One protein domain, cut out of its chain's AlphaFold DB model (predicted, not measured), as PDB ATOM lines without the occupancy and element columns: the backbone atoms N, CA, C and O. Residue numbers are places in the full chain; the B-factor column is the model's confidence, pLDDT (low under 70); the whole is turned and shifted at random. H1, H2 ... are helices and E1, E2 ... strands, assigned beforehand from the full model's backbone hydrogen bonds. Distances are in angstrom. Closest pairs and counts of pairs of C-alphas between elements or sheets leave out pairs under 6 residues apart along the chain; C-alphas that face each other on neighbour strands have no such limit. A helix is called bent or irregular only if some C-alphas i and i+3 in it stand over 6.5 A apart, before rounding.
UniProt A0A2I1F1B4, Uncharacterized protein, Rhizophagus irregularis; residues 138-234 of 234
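What this domain is: This is residues 138 to 234 of the 234 residues of an uncharacterized protein of Rhizophagus irregularis (UniProt A0A2I1F1B4). With little regular structure, a twisted antiparallel sheet, E3 E4 E5 E6, has hairpin E7 and E8 beside its E3 edge; hairpin E1 and E2 lies far off, residues 140 to 145 sticking out. Of the 97 printed residues, 38 are in named elements, eight strands and one helix, H1, between E4 and E5; the class is mostly strand, with strands holding 34 of those 38. It is only just loose, close to compact, radius of gyration of the C-alphas 15.3 A, spans 50 by 35 by 21 A.

Where its parts are: Find C-alpha 138 at (204.608, 107.822, 240.697), where E1, residues 138 to 140, begins; then come E2, residues 145 to 148, E3, residues 163 to 166, E4, residues 172 to 176, 13.2 A long, H1, residues 189 to 192, E5, residues 193 to 197, 13.4 A long, E6, residues 202 to 204, E7, residues 219 to 223, and E8, residues 226 to 230, which ends with C-alpha 230 at (195.585, 142.683, 233.097).

How they stand to each other: Look within hydrogen-bond range: N 165 and O 174, 2.9 A, in hairpin E3 and E4; N 221 and O 228, 3.0 A, in hairpin E7 and E8. The closest C-alphas of E3 and E7, Ser 163 and Ala 220, are 5.7 A apart. H1 is too short for O i to N i+4 pairs.

The domain as a whole: The printed part has no cut; links E2 to E3, E4 to H1 and E6 to E7 are long. Confidence is under 70 at residues 138 to 142, 144 to 151 and 234.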
ATOM      1  N   LEU A 138     204.830 108.109 239.288       41.84
ATOM      2  CA  LEU A 138     204.608 107.822 240.697       41.84
ATOM      3  C   LEU A 138     205.010 106.378 240.979       41.84
ATOM      4  O   LEU A 138     204.481 105.429 240.397       41.84
ATOM      5  N   TYR A 139     205.990 106.223 241.865       41.38
ATOM      6  CA  TYR A 139     206.414 104.920 242.351       41.38
ATOM      7  C   TYR A 139     205.461 104.467 243.458       41.38
ATOM      8  O   TYR A 139     205.427 105.040 244.551       41.38
ATOM      9  N   ASN A 140     204.651 103.455 243.161       42.31
ATOM     10  CA  ASN A 140     203.719 102.893 244.121       42.31
ATOM     11  C   ASN A 140     204.446 101.875 245.013       42.31
ATOM     12  O   ASN A 140     204.891 100.822 244.566       42.31
ATOM     13  N   THR A 141     204.548 102.196 246.302       51.19
ATOM     14  CA  THR A 141     205.259 101.385 247.301       51.19
ATOM     15  C   THR A 141     204.482 100.152 247.770       51.19
ATOM     16  O   THR A 141     205.054  99.301 248.448       51.19
ATOM     17  N   ILE A 142     203.193 100.038 247.432       63.75
ATOM     18  CA  ILE A 142     202.356  98.869 247.751       63.75
ATOM     19  C   ILE A 142     202.576  97.764 246.716       63.75
ATOM     20  O   ILE A 142     202.564  96.587 247.074       63.75
ATOM     21  N   ASP A 143     202.759  98.127 245.444       78.50
ATOM     22  CA  ASP A 143     202.870  97.167 244.340       78.50
ATOM     23  C   ASP A 143     204.187  97.238 243.548       78.50
ATOM     24  O   ASP A 143     204.276  96.579 242.513       78.50
ATOM     25  N   ASP A 144     205.187  97.975 244.050       64.69
ATOM     26  CA  ASP A 144     206.578  98.050 243.561       64.69
ATOM     27  C   ASP A 144     206.692  98.361 242.059       64.69
ATOM     28  O   ASP A 144     207.440  97.737 241.303       64.69
ATOM     29  N   ARG A 145     205.875  99.308 241.583       58.97
ATOM     30  CA  ARG A 145     205.823  99.679 240.165       58.97
ATOM     31  C   ARG A 145     205.737 101.184 239.969       58.97
ATOM     32  O   ARG A 145     205.031 101.889 240.688       58.97
ATOM     33  N   TRP A 146     206.419 101.653 238.929       52.34
ATOM     34  CA  TRP A 146     206.233 102.988 238.368       52.34
ATOM     35  C   TRP A 146     204.907 103.054 237.605       52.34
ATOM     36  O   TRP A 146     204.562 102.122 236.874       52.34
ATOM     37  N   ARG A 147     204.162 104.149 237.765       52.25
ATOM     38  CA  ARG A 147     202.941 104.435 237.002       52.25
ATOM     39  C   ARG A 147     202.961 105.872 236.498       52.25
ATOM     40  O   ARG A 147     203.407 106.751 237.227       52.25
ATOM     41  N   VAL A 148     202.449 106.103 235.287       56.22
ATOM     42  CA  VAL A 148     202.174 107.456 234.780       56.22
ATOM     43  C   VAL A 148     201.130 108.102 235.690       56.22
ATOM     44  O   VAL A 148     200.081 107.509 235.948       56.22
ATOM     45  N   GLN A 149     201.439 109.287 236.204       56.16
ATOM     46  CA  GLN A 149     200.542 110.071 237.033       56.16
ATOM     47  C   GLN A 149     199.666 110.936 236.138       56.16
ATOM     48  O   GLN A 149     200.082 111.981 235.640       56.16
ATOM     49  N   GLU A 150     198.430 110.499 235.969       66.94
ATOM     50  CA  GLU A 150     197.367 111.339 235.440       66.94
ATOM     51  C   GLU A 150     196.975 112.383 236.495       66.94
ATOM     52  O   GLU A 150     197.011 112.120 237.702       66.94
ATOM     53  N   THR A 151     196.597 113.583 236.055       67.88
ATOM     54  CA  THR A 151     195.990 114.556 236.969       67.88
ATOM     55  C   THR A 151     194.598 114.081 237.367       67.88
ATOM     56  O   THR A 151     193.861 113.557 236.531       67.88
ATOM     57  N   ILE A 152     194.208 114.303 238.616       79.25
ATOM     58  CA  ILE A 152     192.911 113.875 239.159       79.25
ATOM     59  C   ILE A 152     192.056 115.081 239.570       79.25
ATOM     60  O   ILE A 152     192.523 116.217 239.550       79.25
ATOM     61  N   GLY A 153     190.803 114.844 239.963       89.12
ATOM     62  CA  GLY A 153     189.910 115.883 240.485       89.12
ATOM     63  C   GLY A 153     189.085 116.588 239.405       89.12
ATOM     64  O   GLY A 153     188.664 115.974 238.424       89.12
ATOM     65  N   ASN A 154     188.803 117.877 239.607       89.62
ATOM     66  CA  ASN A 154     188.068 118.704 238.652       89.62
ATOM     67  C   ASN A 154     189.009 119.146 237.529       89.62
ATOM     68  O   ASN A 154     189.555 120.242 237.572       89.62
ATOM     69  N   ILE A 155     189.227 118.281 236.543       83.94
ATOM     70  CA  ILE A 155     190.113 118.577 235.414       83.94
ATOM     71  C   ILE A 155     189.510 119.731 234.580       83.94
ATOM     72  O   ILE A 155     188.333 119.648 234.214       83.94
ATOM     73  N   PRO A 156     190.278 120.796 234.271       81.94
ATOM     74  CA  PRO A 156     189.801 121.900 233.444       81.94
ATOM     75  C   PRO A 156     189.360 121.431 232.054       81.94
ATOM     76  O   PRO A 156     189.957 120.532 231.463       81.94
ATOM     77  N   SER A 157     188.349 122.093 231.487       81.75
ATOM     78  CA  SER A 157     188.002 121.906 230.073       81.75
ATOM     79  C   SER A 157     189.176 122.263 229.160       81.75
ATOM     80  O   SER A 157     189.946 123.173 229.489       81.75
ATOM     81  N   ASN A 158     189.231 121.636 227.981       74.19
ATOM     82  CA  ASN A 158     190.173 122.026 226.936       74.19
ATOM     83  C   ASN A 158     190.017 123.521 226.597       74.19
ATOM     84  O   ASN A 158     188.886 124.001 226.428       74.19
ATOM     85  N   ARG A 159     191.129 124.260 226.595       82.06
ATOM     86  CA  ARG A 159     191.129 125.722 226.528       82.06
ATOM     87  C   ARG A 159     192.450 126.295 226.021       82.06
ATOM     88  O   ARG A 159     193.509 125.786 226.371       82.06
ATOM     89  N   SER A 160     192.361 127.430 225.337       73.81
ATOM     90  CA  SER A 160     193.484 128.253 224.875       73.81
ATOM     91  C   SER A 160     193.373 129.691 225.409       73.81
ATOM     92  O   SER A 160     192.392 130.046 226.069       73.81
ATOM     93  N   ASP A 161     194.389 130.528 225.184       76.44
ATOM     94  CA  ASP A 161     194.397 131.967 225.517       76.44
ATOM     95  C   ASP A 161     194.128 132.318 227.000       76.44
ATOM     96  O   ASP A 161     193.655 133.418 227.331       76.44
ATOM     97  N   PHE A 162     194.403 131.379 227.909       82.38
ATOM     98  CA  PHE A 162     194.317 131.549 229.360       82.38
ATOM     99  C   PHE A 162     195.671 131.964 229.949       82.38
ATOM    100  O   PHE A 162     196.705 131.947 229.283       82.38
ATOM    101  N   SER A 163     195.677 132.349 231.225       82.94
ATOM    102  CA  SER A 163     196.908 132.664 231.954       82.94
ATOM    103  C   SER A 163     197.161 131.669 233.081       82.94
ATOM    104  O   SER A 163     196.216 131.110 233.637       82.94
ATOM    105  N   ALA A 164     198.431 131.469 233.435       82.31
ATOM    106  CA  ALA A 164     198.846 130.666 234.577       82.31
ATOM    107  C   ALA A 164     199.806 131.452 235.483       82.31
ATOM    108  O   ALA A 164     200.621 132.240 235.004       82.31
ATOM    109  N   VAL A 165     199.723 131.233 236.797       83.38
ATOM    110  CA  VAL A 165     200.665 131.773 237.789       83.38
ATOM    111  C   VAL A 165     201.018 130.723 238.839       83.38
ATOM    112  O   VAL A 165     200.178 129.913 239.233       83.38
ATOM    113  N   LEU A 166     202.253 130.769 239.341       80.31
ATOM    114  CA  LEU A 166     202.667 129.988 240.504       80.31
ATOM    115  C   LEU A 166     202.175 130.674 241.786       80.31
ATOM    116  O   LEU A 166     202.411 131.866 241.998       80.31
ATOM    117  N   ALA A 167     201.486 129.931 242.647       84.06
ATOM    118  CA  ALA A 167     201.057 130.426 243.947       84.06
ATOM    119  C   ALA A 167     202.263 130.741 244.850       84.06
ATOM    120  O   ALA A 167     203.350 130.188 244.703       84.06
ATOM    121  N   LEU A 168     202.055 131.614 245.841       83.81
ATOM    122  CA  LEU A 168     203.116 132.091 246.741       83.81
ATOM    123  C   LEU A 168     203.822 131.000 247.556       83.81
ATOM    124  O   LEU A 168     204.901 131.246 248.087       83.81
ATOM    125  N   ASP A 169     203.207 129.831 247.702       82.81
ATOM    126  CA  ASP A 169     203.798 128.692 248.404       82.81
ATOM    127  C   ASP A 169     204.689 127.818 247.516       82.81
ATOM    128  O   ASP A 169     205.278 126.866 248.024       82.81
ATOM    129  N   GLY A 170     204.767 128.110 246.214       76.00
ATOM    130  CA  GLY A 170     205.522 127.324 245.242       76.00
ATOM    131  C   GLY A 170     204.992 125.904 245.031       76.00
ATOM    132  O   GLY A 170     205.695 125.090 244.445       76.00
ATOM    133  N   GLN A 171     203.788 125.583 245.517       79.00
ATOM    134  CA  GLN A 171     203.218 124.227 245.495       79.00
ATOM    135  C   GLN A 171     201.948 124.124 244.651       79.00
ATOM    136  O   GLN A 171     201.494 123.023 244.351       79.00
ATOM    137  N   ARG A 172     201.384 125.259 244.232       84.94
ATOM    138  CA  ARG A 172     200.142 125.295 243.460       84.94
ATOM    139  C   ARG A 172     200.278 126.137 242.204       84.94
ATOM    140  O   ARG A 172     200.837 127.230 242.253       84.94
ATOM    141  N   VAL A 173     199.712 125.660 241.101       84.00
ATOM    142  CA  VAL A 173     199.560 126.436 239.861       84.00
ATOM    143  C   VAL A 173     198.116 126.901 239.765       84.00
ATOM    144  O   VAL A 173     197.199 126.114 239.972       84.00
ATOM    145  N   ILE A 174     197.906 128.181 239.473       89.31
ATOM    146  CA  ILE A 174     196.581 128.778 239.298       89.31
ATOM    147  C   ILE A 174     196.425 129.127 237.825       89.31
ATOM    148  O   ILE A 174     197.249 129.878 237.305       89.31
ATOM    149  N   ILE A 175     195.376 128.628 237.173       90.19
ATOM    150  CA  ILE A 175     195.023 129.004 235.798       90.19
ATOM    151  C   ILE A 175     193.744 129.836 235.782       90.19
ATOM    152  O   ILE A 175     192.828 129.567 236.559       90.19
ATOM    153  N   PHE A 176     193.674 130.838 234.903       92.50
ATOM    154  CA  PHE A 176     192.520 131.724 234.790       92.50
ATOM    155  C   PHE A 176     192.127 132.039 233.341       92.50
ATOM    156  O   PHE A 176     192.977 132.367 232.514       92.50
ATOM    157  N   GLY A 177     190.820 132.014 233.076       92.44
ATOM    158  CA  GLY A 177     190.179 132.429 231.833       92.44
ATOM    159  C   GLY A 177     190.408 131.470 230.668       92.44
ATOM    160  O   GLY A 177     190.520 130.256 230.853       92.44
ATOM    161  N   GLY A 178     190.451 132.051 229.470       86.38
ATOM    162  CA  GLY A 178     190.666 131.360 228.204       86.38
ATOM    163  C   GLY A 178     189.422 131.253 227.330       86.38
ATOM    164  O   GLY A 178     188.340 131.748 227.662       86.38
ATOM    165  N   ILE A 179     189.617 130.601 226.190       81.12
ATOM    166  CA  ILE A 179     188.591 130.235 225.219       81.12
ATOM    167  C   ILE A 179     188.461 128.719 225.241       81.12
ATOM    168  O   ILE A 179     189.465 128.015 225.217       81.12
ATOM    169  N   ASN A 180     187.236 128.206 225.297       85.56
ATOM    170  CA  ASN A 180     186.999 126.776 225.162       85.56
ATOM    171  C   ASN A 180     187.267 126.356 223.711       85.56
ATOM    172  O   ASN A 180     186.645 126.890 222.798       85.56
ATOM    173  N   GLU A 181     188.162 125.395 223.489       73.75
ATOM    174  CA  GLU A 181     188.573 125.020 222.126       73.75
ATOM    175  C   GLU A 181     187.452 124.371 221.305       73.75
ATOM    176  O   GLU A 181     187.428 124.491 220.085       73.75
ATOM    177  N   ASN A 182     186.480 123.733 221.960       77.44
ATOM    178  CA  ASN A 182     185.377 123.078 221.262       77.44
ATOM    179  C   ASN A 182     184.290 124.071 220.837       77.44
ATOM    180  O   ASN A 182     183.679 123.899 219.784       77.44
ATOM    181  N   THR A 183     184.001 125.076 221.669       84.75
ATOM    182  CA  THR A 183     182.924 126.048 221.399       84.75
ATOM    183  C   THR A 183     183.432 127.354 220.804       84.75
ATOM    184  O   THR A 183     182.653 128.095 220.214       84.75
ATOM    185  N   MET A 184     184.728 127.636 220.941       81.81
ATOM    186  CA  MET A 184     185.362 128.911 220.600       81.81
ATOM    187  C   MET A 184     184.775 130.112 221.357       81.81
ATOM    188  O   MET A 184     184.872 131.257 220.914       81.81
ATOM    189  N   GLU A 185     184.200 129.861 222.539       90.12
ATOM    190  CA  GLU A 185     183.609 130.874 223.418       90.12
ATOM    191  C   GLU A 185     184.479 131.145 224.654       90.12
ATOM    192  O   GLU A 185     185.216 130.276 225.128       90.12
ATOM    193  N   LEU A 186     184.369 132.362 225.200       90.69
ATOM    194  CA  LEU A 186     185.021 132.734 226.456       90.69
ATOM    195  C   LEU A 186     184.510 131.874 227.610       90.69
ATOM    196  O   LEU A 186     183.304 131.690 227.766       90.69
ATOM    197  N   ILE A 187     185.425 131.421 228.464       90.62
ATOM    198  CA  ILE A 187     185.079 130.605 229.629       90.62
ATOM    199  C   ILE A 187     184.620 131.521 230.776       90.62
ATOM    200  O   ILE A 187     185.411 132.353 231.239       90.62
ATOM    201  N   PRO A 188     183.360 131.418 231.240       89.25
ATOM    202  CA  PRO A 188     182.808 132.343 232.218       89.25
ATOM    203  C   PRO A 188     182.931 131.835 233.657       89.25
ATOM    204  O   PRO A 188     183.032 130.640 233.917       89.25
ATOM    205  N   GLY A 189     182.819 132.765 234.609       86.62
ATOM    206  CA  GLY A 189     182.550 132.448 236.012       86.62
ATOM    207  C   GLY A 189     183.567 131.500 236.648       86.62
ATOM    208  O   GLY A 189     184.763 131.584 236.392       86.62
ATOM    209  N   GLU A 190     183.094 130.607 237.513       86.12
ATOM    210  CA  GLU A 190     183.956 129.673 238.250       86.12
ATOM    211  C   GLU A 190     184.732 128.706 237.345       86.12
ATOM    212  O   GLU A 190     185.867 128.365 237.668       86.12
ATOM    213  N   ASP A 191     184.207 128.385 236.158       89.81
ATOM    214  CA  ASP A 191     184.897 127.555 235.162       89.81
ATOM    215  C   ASP A 191     186.132 128.239 234.559       89.81
ATOM    216  O   ASP A 191     186.975 127.595 233.919       89.81
ATOM    217  N   ALA A 192     186.279 129.548 234.755       91.62
ATOM    218  CA  ALA A 192     187.475 130.258 234.354       91.62
ATOM    219  C   ALA A 192     188.659 129.962 235.283       91.62
ATOM    220  O   ALA A 192     189.782 130.150 234.841       91.62
ATOM    221  N   LEU A 193     188.462 129.520 236.532       93.12
ATOM    222  CA  LEU A 193     189.528 129.457 237.538       93.12
ATOM    223  C   LEU A 193     189.734 128.042 238.080       93.12
ATOM    224  O   LEU A 193     188.850 127.473 238.712       93.12
ATOM    225  N   TYR A 194     190.951 127.524 237.930       92.50
ATOM    226  CA  TYR A 194     191.342 126.225 238.474       92.50
ATOM    227  C   TYR A 194     192.680 126.321 239.203       92.50
ATOM    228  O   TYR A 194     193.533 127.146 238.866       92.50
ATOM    229  N   ILE A 195     192.863 125.460 240.203       93.12
ATOM    230  CA  ILE A 195     194.132 125.294 240.909       93.12
ATOM    231  C   ILE A 195     194.583 123.844 240.788       93.12
ATOM    232  O   ILE A 195     193.808 122.939 241.089       93.12
ATOM    233  N   LEU A 196     195.837 123.645 240.386       84.31
ATOM    234  CA  LEU A 196     196.537 122.366 240.453       84.31
ATOM    235  C   LEU A 196     197.376 122.322 241.727       84.31
ATOM    236  O   LEU A 196     198.304 123.118 241.886       84.31
ATOM    237  N   GLU A 197     197.078 121.377 242.611       86.31
ATOM    238  CA  GLU A 197     197.953 121.021 243.726       86.31
ATOM    239  C   GLU A 197     199.068 120.100 243.223       86.31
ATOM    240  O   GLU A 197     198.816 118.968 242.810       86.31
ATOM    241  N   MET A 198     200.321 120.562 243.255       76.56
ATOM    242  CA  MET A 198     201.442 119.807 242.680       76.56
ATOM    243  C   MET A 198     201.867 118.620 243.552       76.56
ATOM    244  O   MET A 198     202.538 117.714 243.066       76.56
ATOM    245  N   LYS A 199     201.462 118.576 244.830       79.88
ATOM    246  CA  LYS A 199     201.776 117.446 245.720       79.88
ATOM    247  C   LYS A 199     201.144 116.129 245.257       79.88
ATOM    248  O   LYS A 199     201.750 115.072 245.415       79.88
ATOM    249  N   ASN A 200     199.907 116.183 244.772       77.94
ATOM    250  CA  ASN A 200     199.121 115.014 244.365       77.94
ATOM    251  C   ASN A 200     198.563 115.127 242.937       77.94
ATOM    252  O   ASN A 200     197.861 114.219 242.499       77.94
ATOM    253  N   PHE A 201     198.896 116.204 242.221       73.62
ATOM    254  CA  PHE A 201     198.408 116.509 240.878       73.62
ATOM    255  C   PHE A 201     196.874 116.538 240.797       73.62
ATOM    256  O   PHE A 201     196.273 116.054 239.838       73.62
ATOM    257  N   GLU A 202     196.236 117.093 241.830       85.31
ATOM    258  CA  GLU A 202     194.783 117.235 241.911       85.31
ATOM    259  C   GLU A 202     194.349 118.640 241.499       85.31
ATOM    260  O   GLU A 202     194.781 119.642 242.075       85.31
ATOM    261  N   TRP A 203     193.468 118.704 240.506       88.62
ATOM    262  CA  TRP A 203     192.784 119.924 240.116       88.62
ATOM    263  C   TRP A 203     191.535 120.141 240.960       88.62
ATOM    264  O   TRP A 203     190.748 119.221 241.190       88.62
ATOM    265  N   TYR A 204     191.303 121.386 241.358       94.62
ATOM    266  CA  TYR A 204     190.063 121.778 242.014       94.62
ATOM    267  C   TYR A 204     189.666 123.212 241.664       94.62
ATOM    268  O   TYR A 204     190.506 124.067 241.363       94.62
ATOM    269  N   ILE A 205     188.363 123.481 241.744       93.81
ATOM    270  CA  ILE A 205     187.803 124.826 241.600       93.81
ATOM    271  C   ILE A 205     187.846 125.492 242.984       93.81
ATOM    272  O   ILE A 205     187.222 124.998 243.930       93.81
ATOM    273  N   PRO A 206     188.607 126.583 243.170       91.94
ATOM    274  CA  PRO A 206     188.690 127.242 244.462       91.94
ATOM    275  C   PRO A 206     187.402 128.003 244.776       91.94
ATOM    276  O   PRO A 206     186.722 128.532 243.899       91.94
ATOM    277  N   LYS A 207     187.102 128.153 246.069       89.38
ATOM    278  CA  LYS A 207     185.997 129.009 246.500       89.38
ATOM    279  C   LYS A 207     186.334 130.476 246.225       89.38
ATOM    280  O   LYS A 207     187.206 131.046 246.881       89.38
ATOM    281  N   VAL A 208     185.595 131.088 245.309       86.19
ATOM    282  CA  VAL A 208     185.719 132.504 244.946       86.19
ATOM    283  C   VAL A 208     184.528 133.326 245.427       86.19
ATOM    284  O   VAL A 208     183.441 132.809 245.680       86.19
ATOM    285  N   SER A 209     184.744 134.629 245.582       84.94
ATOM    286  CA  SER A 209     183.701 135.601 245.904       84.94
ATOM    287  C   SER A 209     183.846 136.834 245.022       84.94
ATOM    288  O   SER A 209     184.970 137.262 244.761       84.94
ATOM    289  N   GLY A 210     182.722 137.444 244.649       82.31
ATOM    290  CA  GLY A 210     182.678 138.571 243.717       82.31
ATOM    291  C   GLY A 210     182.343 138.126 242.294       82.31
ATOM    292  O   GLY A 210     182.258 136.936 242.015       82.31
ATOM    293  N   ASN A 211     182.118 139.100 241.413       79.25
ATOM    294  CA  ASN A 211     181.901 138.851 239.993       79.25
ATOM    295  C   ASN A 211     183.164 139.250 239.228       79.25
ATOM    296  O   ASN A 211     183.676 140.354 239.429       79.25
ATOM    297  N   PHE A 212     183.656 138.371 238.368       80.94
ATOM    298  CA  PHE A 212     184.790 138.644 237.495       80.94
ATOM    299  C   PHE A 212     184.417 138.260 236.059       80.94
ATOM    300  O   PHE A 212     183.777 137.229 235.849       80.94
ATOM    301  N   PRO A 213     184.750 139.108 235.071       83.12
ATOM    302  CA  PRO A 213     184.370 138.862 233.690       83.12
ATOM    303  C   PRO A 213     185.157 137.685 233.111       83.12
ATOM    304  O   PRO A 213     186.327 137.486 233.450       83.12
ATOM    305  N   ALA A 214     184.517 136.957 232.196       89.31
ATOM    306  CA  ALA A 214     185.206 136.032 231.309       89.31
ATOM    307  C   ALA A 214     186.290 136.793 230.532       89.31
ATOM    308  O   ALA A 214     186.098 137.959 230.174       89.31
ATOM    309  N   ARG A 215     187.453 136.169 230.327       89.38
ATOM    310  CA  ARG A 215     188.594 136.864 229.731       89.38
ATOM    311  C   ARG A 215     189.522 135.903 229.000       89.38
ATOM    312  O   ARG A 215     189.860 134.850 229.533       89.38
ATOM    313  N   SER A 216     190.000 136.302 227.828       86.69
ATOM    314  CA  SER A 216     191.056 135.610 227.073       86.69
ATOM    315  C   SER A 216     192.108 136.599 226.582       86.69
ATOM    316  O   SER A 216     191.905 137.813 226.676       86.69
ATOM    317  N   ASN A 217     193.255 136.100 226.116       77.44
ATOM    318  CA  ASN A 217     194.369 136.930 225.639       77.44
ATOM    319  C   ASN A 217     194.828 137.963 226.685       77.44
ATOM    320  O   ASN A 217     195.210 139.091 226.378       77.44
ATOM    321  N   HIS A 218     194.726 137.582 227.957       82.38
ATOM    322  CA  HIS A 218     195.085 138.399 229.109       82.38
ATOM    323  C   HIS A 218     196.371 137.885 229.747       82.38
ATOM    324  O   HIS A 218     196.843 136.790 229.443       82.38
ATOM    325  N   LYS A 219     196.928 138.665 230.672       76.81
ATOM    326  CA  LYS A 219     198.062 138.241 231.495       76.81
ATOM    327  C   LYS A 219     197.652 138.169 232.956       76.81
ATOM    328  O   LYS A 219     196.783 138.917 233.403       76.81
ATOM    329  N   ALA A 220     198.313 137.290 233.695       84.12
ATOM    330  CA  ALA A 220     198.211 137.212 235.140       84.12
ATOM    331  C   ALA A 220     199.601 137.250 235.762       84.12
ATOM    332  O   ALA A 220     200.535 136.647 235.246       84.12
ATOM    333  N   ASN A 221     199.729 137.971 236.872       82.75
ATOM    334  CA  ASN A 221     200.961 138.040 237.653       82.75
ATOM    335  C   ASN A 221     200.639 138.030 239.146       82.75
ATOM    336  O   ASN A 221     199.571 138.482 239.562       82.75
ATOM    337  N   ILE A 222     201.590 137.577 239.962       81.94
ATOM    338  CA  ILE A 222     201.505 137.710 241.417       81.94
ATOM    339  C   ILE A 222     202.151 139.029 241.852       81.94
ATOM    340  O   ILE A 222     203.339 139.257 241.635       81.94
ATOM    341  N   ILE A 223     201.370 139.895 242.502       82.12
ATOM    342  CA  ILE A 223     201.830 141.141 243.122       82.12
ATOM    343  C   ILE A 223     201.461 141.112 244.607       82.12
ATOM    344  O   ILE A 223     200.299 141.255 244.998       82.12
ATOM    345  N   GLY A 224     202.468 140.921 245.462       86.56
ATOM    346  CA  GLY A 224     202.241 140.688 246.887       86.56
ATOM    347  C   GLY A 224     201.397 139.429 247.092       86.56
ATOM    348  O   GLY A 224     201.770 138.364 246.623       86.56
ATOM    349  N   LYS A 225     200.249 139.557 247.768       89.38
ATOM    350  CA  LYS A 225     199.299 138.451 248.004       89.38
ATOM    351  C   LYS A 225     198.186 138.331 246.961       89.38
ATOM    352  O   LYS A 225     197.219 137.611 247.194       89.38
ATOM    353  N   TYR A 226     198.280 139.081 245.867       88.75
ATOM    354  CA  TYR A 226     197.227 139.177 244.866       88.75
ATOM    355  C   TYR A 226     197.699 138.595 243.542       88.75
ATOM    356  O   TYR A 226     198.774 138.942 243.064       88.75
ATOM    357  N   MET A 227     196.860 137.765 242.931       89.44
ATOM    358  CA  MET A 227     196.913 137.543 241.494       89.44
ATOM    359  C   MET A 227     196.218 138.724 240.817       89.44
ATOM    360  O   MET A 227     195.072 139.039 241.134       89.44
ATOM    361  N   VAL A 228     196.926 139.399 239.920       89.19
ATOM    362  CA  VAL A 228     196.422 140.551 239.171       89.19
ATOM    363  C   VAL A 228     196.305 140.153 237.713       89.19
ATOM    364  O   VAL A 228     197.293 139.745 237.105       89.19
ATOM    365  N   VAL A 229     195.095 140.284 237.172       88.62
ATOM    366  CA  VAL A 229     194.787 140.028 235.763       88.62
ATOM    367  C   VAL A 229     194.740 141.354 235.010       88.62
ATOM    368  O   VAL A 229     194.038 142.277 235.428       88.62
ATOM    369  N   THR A 230     195.478 141.462 233.908       83.88
ATOM    370  CA  THR A 230     195.585 142.683 233.097       83.88
ATOM    371  C   THR A 230     195.363 142.399 231.614       83.88
ATOM    372  O   THR A 230     195.724 141.331 231.117       83.88
ATOM    373  N   PHE A 231     194.793 143.386 230.908       84.94
ATOM    374  CA  PHE A 231     194.526 143.362 229.458       84.94
ATOM    375  C   PHE A 231     193.685 142.164 228.986       84.94
ATOM    376  O   PHE A 231     193.198 141.379 229.795       84.94
ATOM    377  N   GLY A 232     193.441 142.060 227.680       76.94
ATOM    378  CA  GLY A 232     192.717 140.948 227.057       76.94
ATOM    379  C   GLY A 232     191.272 141.249 226.658       76.94
ATOM    380  O   GLY A 232     190.710 142.299 226.997       76.94
ATOM    381  N   LYS A 233     190.692 140.295 225.928       74.94
ATOM    382  CA  LYS A 233     189.354 140.340 225.326       74.94
ATOM    383  C   LYS A 233     188.284 139.918 226.340       74.94
ATOM    384  O   LYS A 233     188.548 139.045 227.169       74.94
ATOM    385  N   TYR A 234     187.113 140.557 226.276       69.56
ATOM    386  CA  TYR A 234     185.925 140.288 227.097       69.56
ATOM    387  C   TYR A 234     184.688 140.107 226.214       69.56
ATOM    388  O   TYR A 234     184.732 140.597 225.059       69.56
TER     389      TYR A 234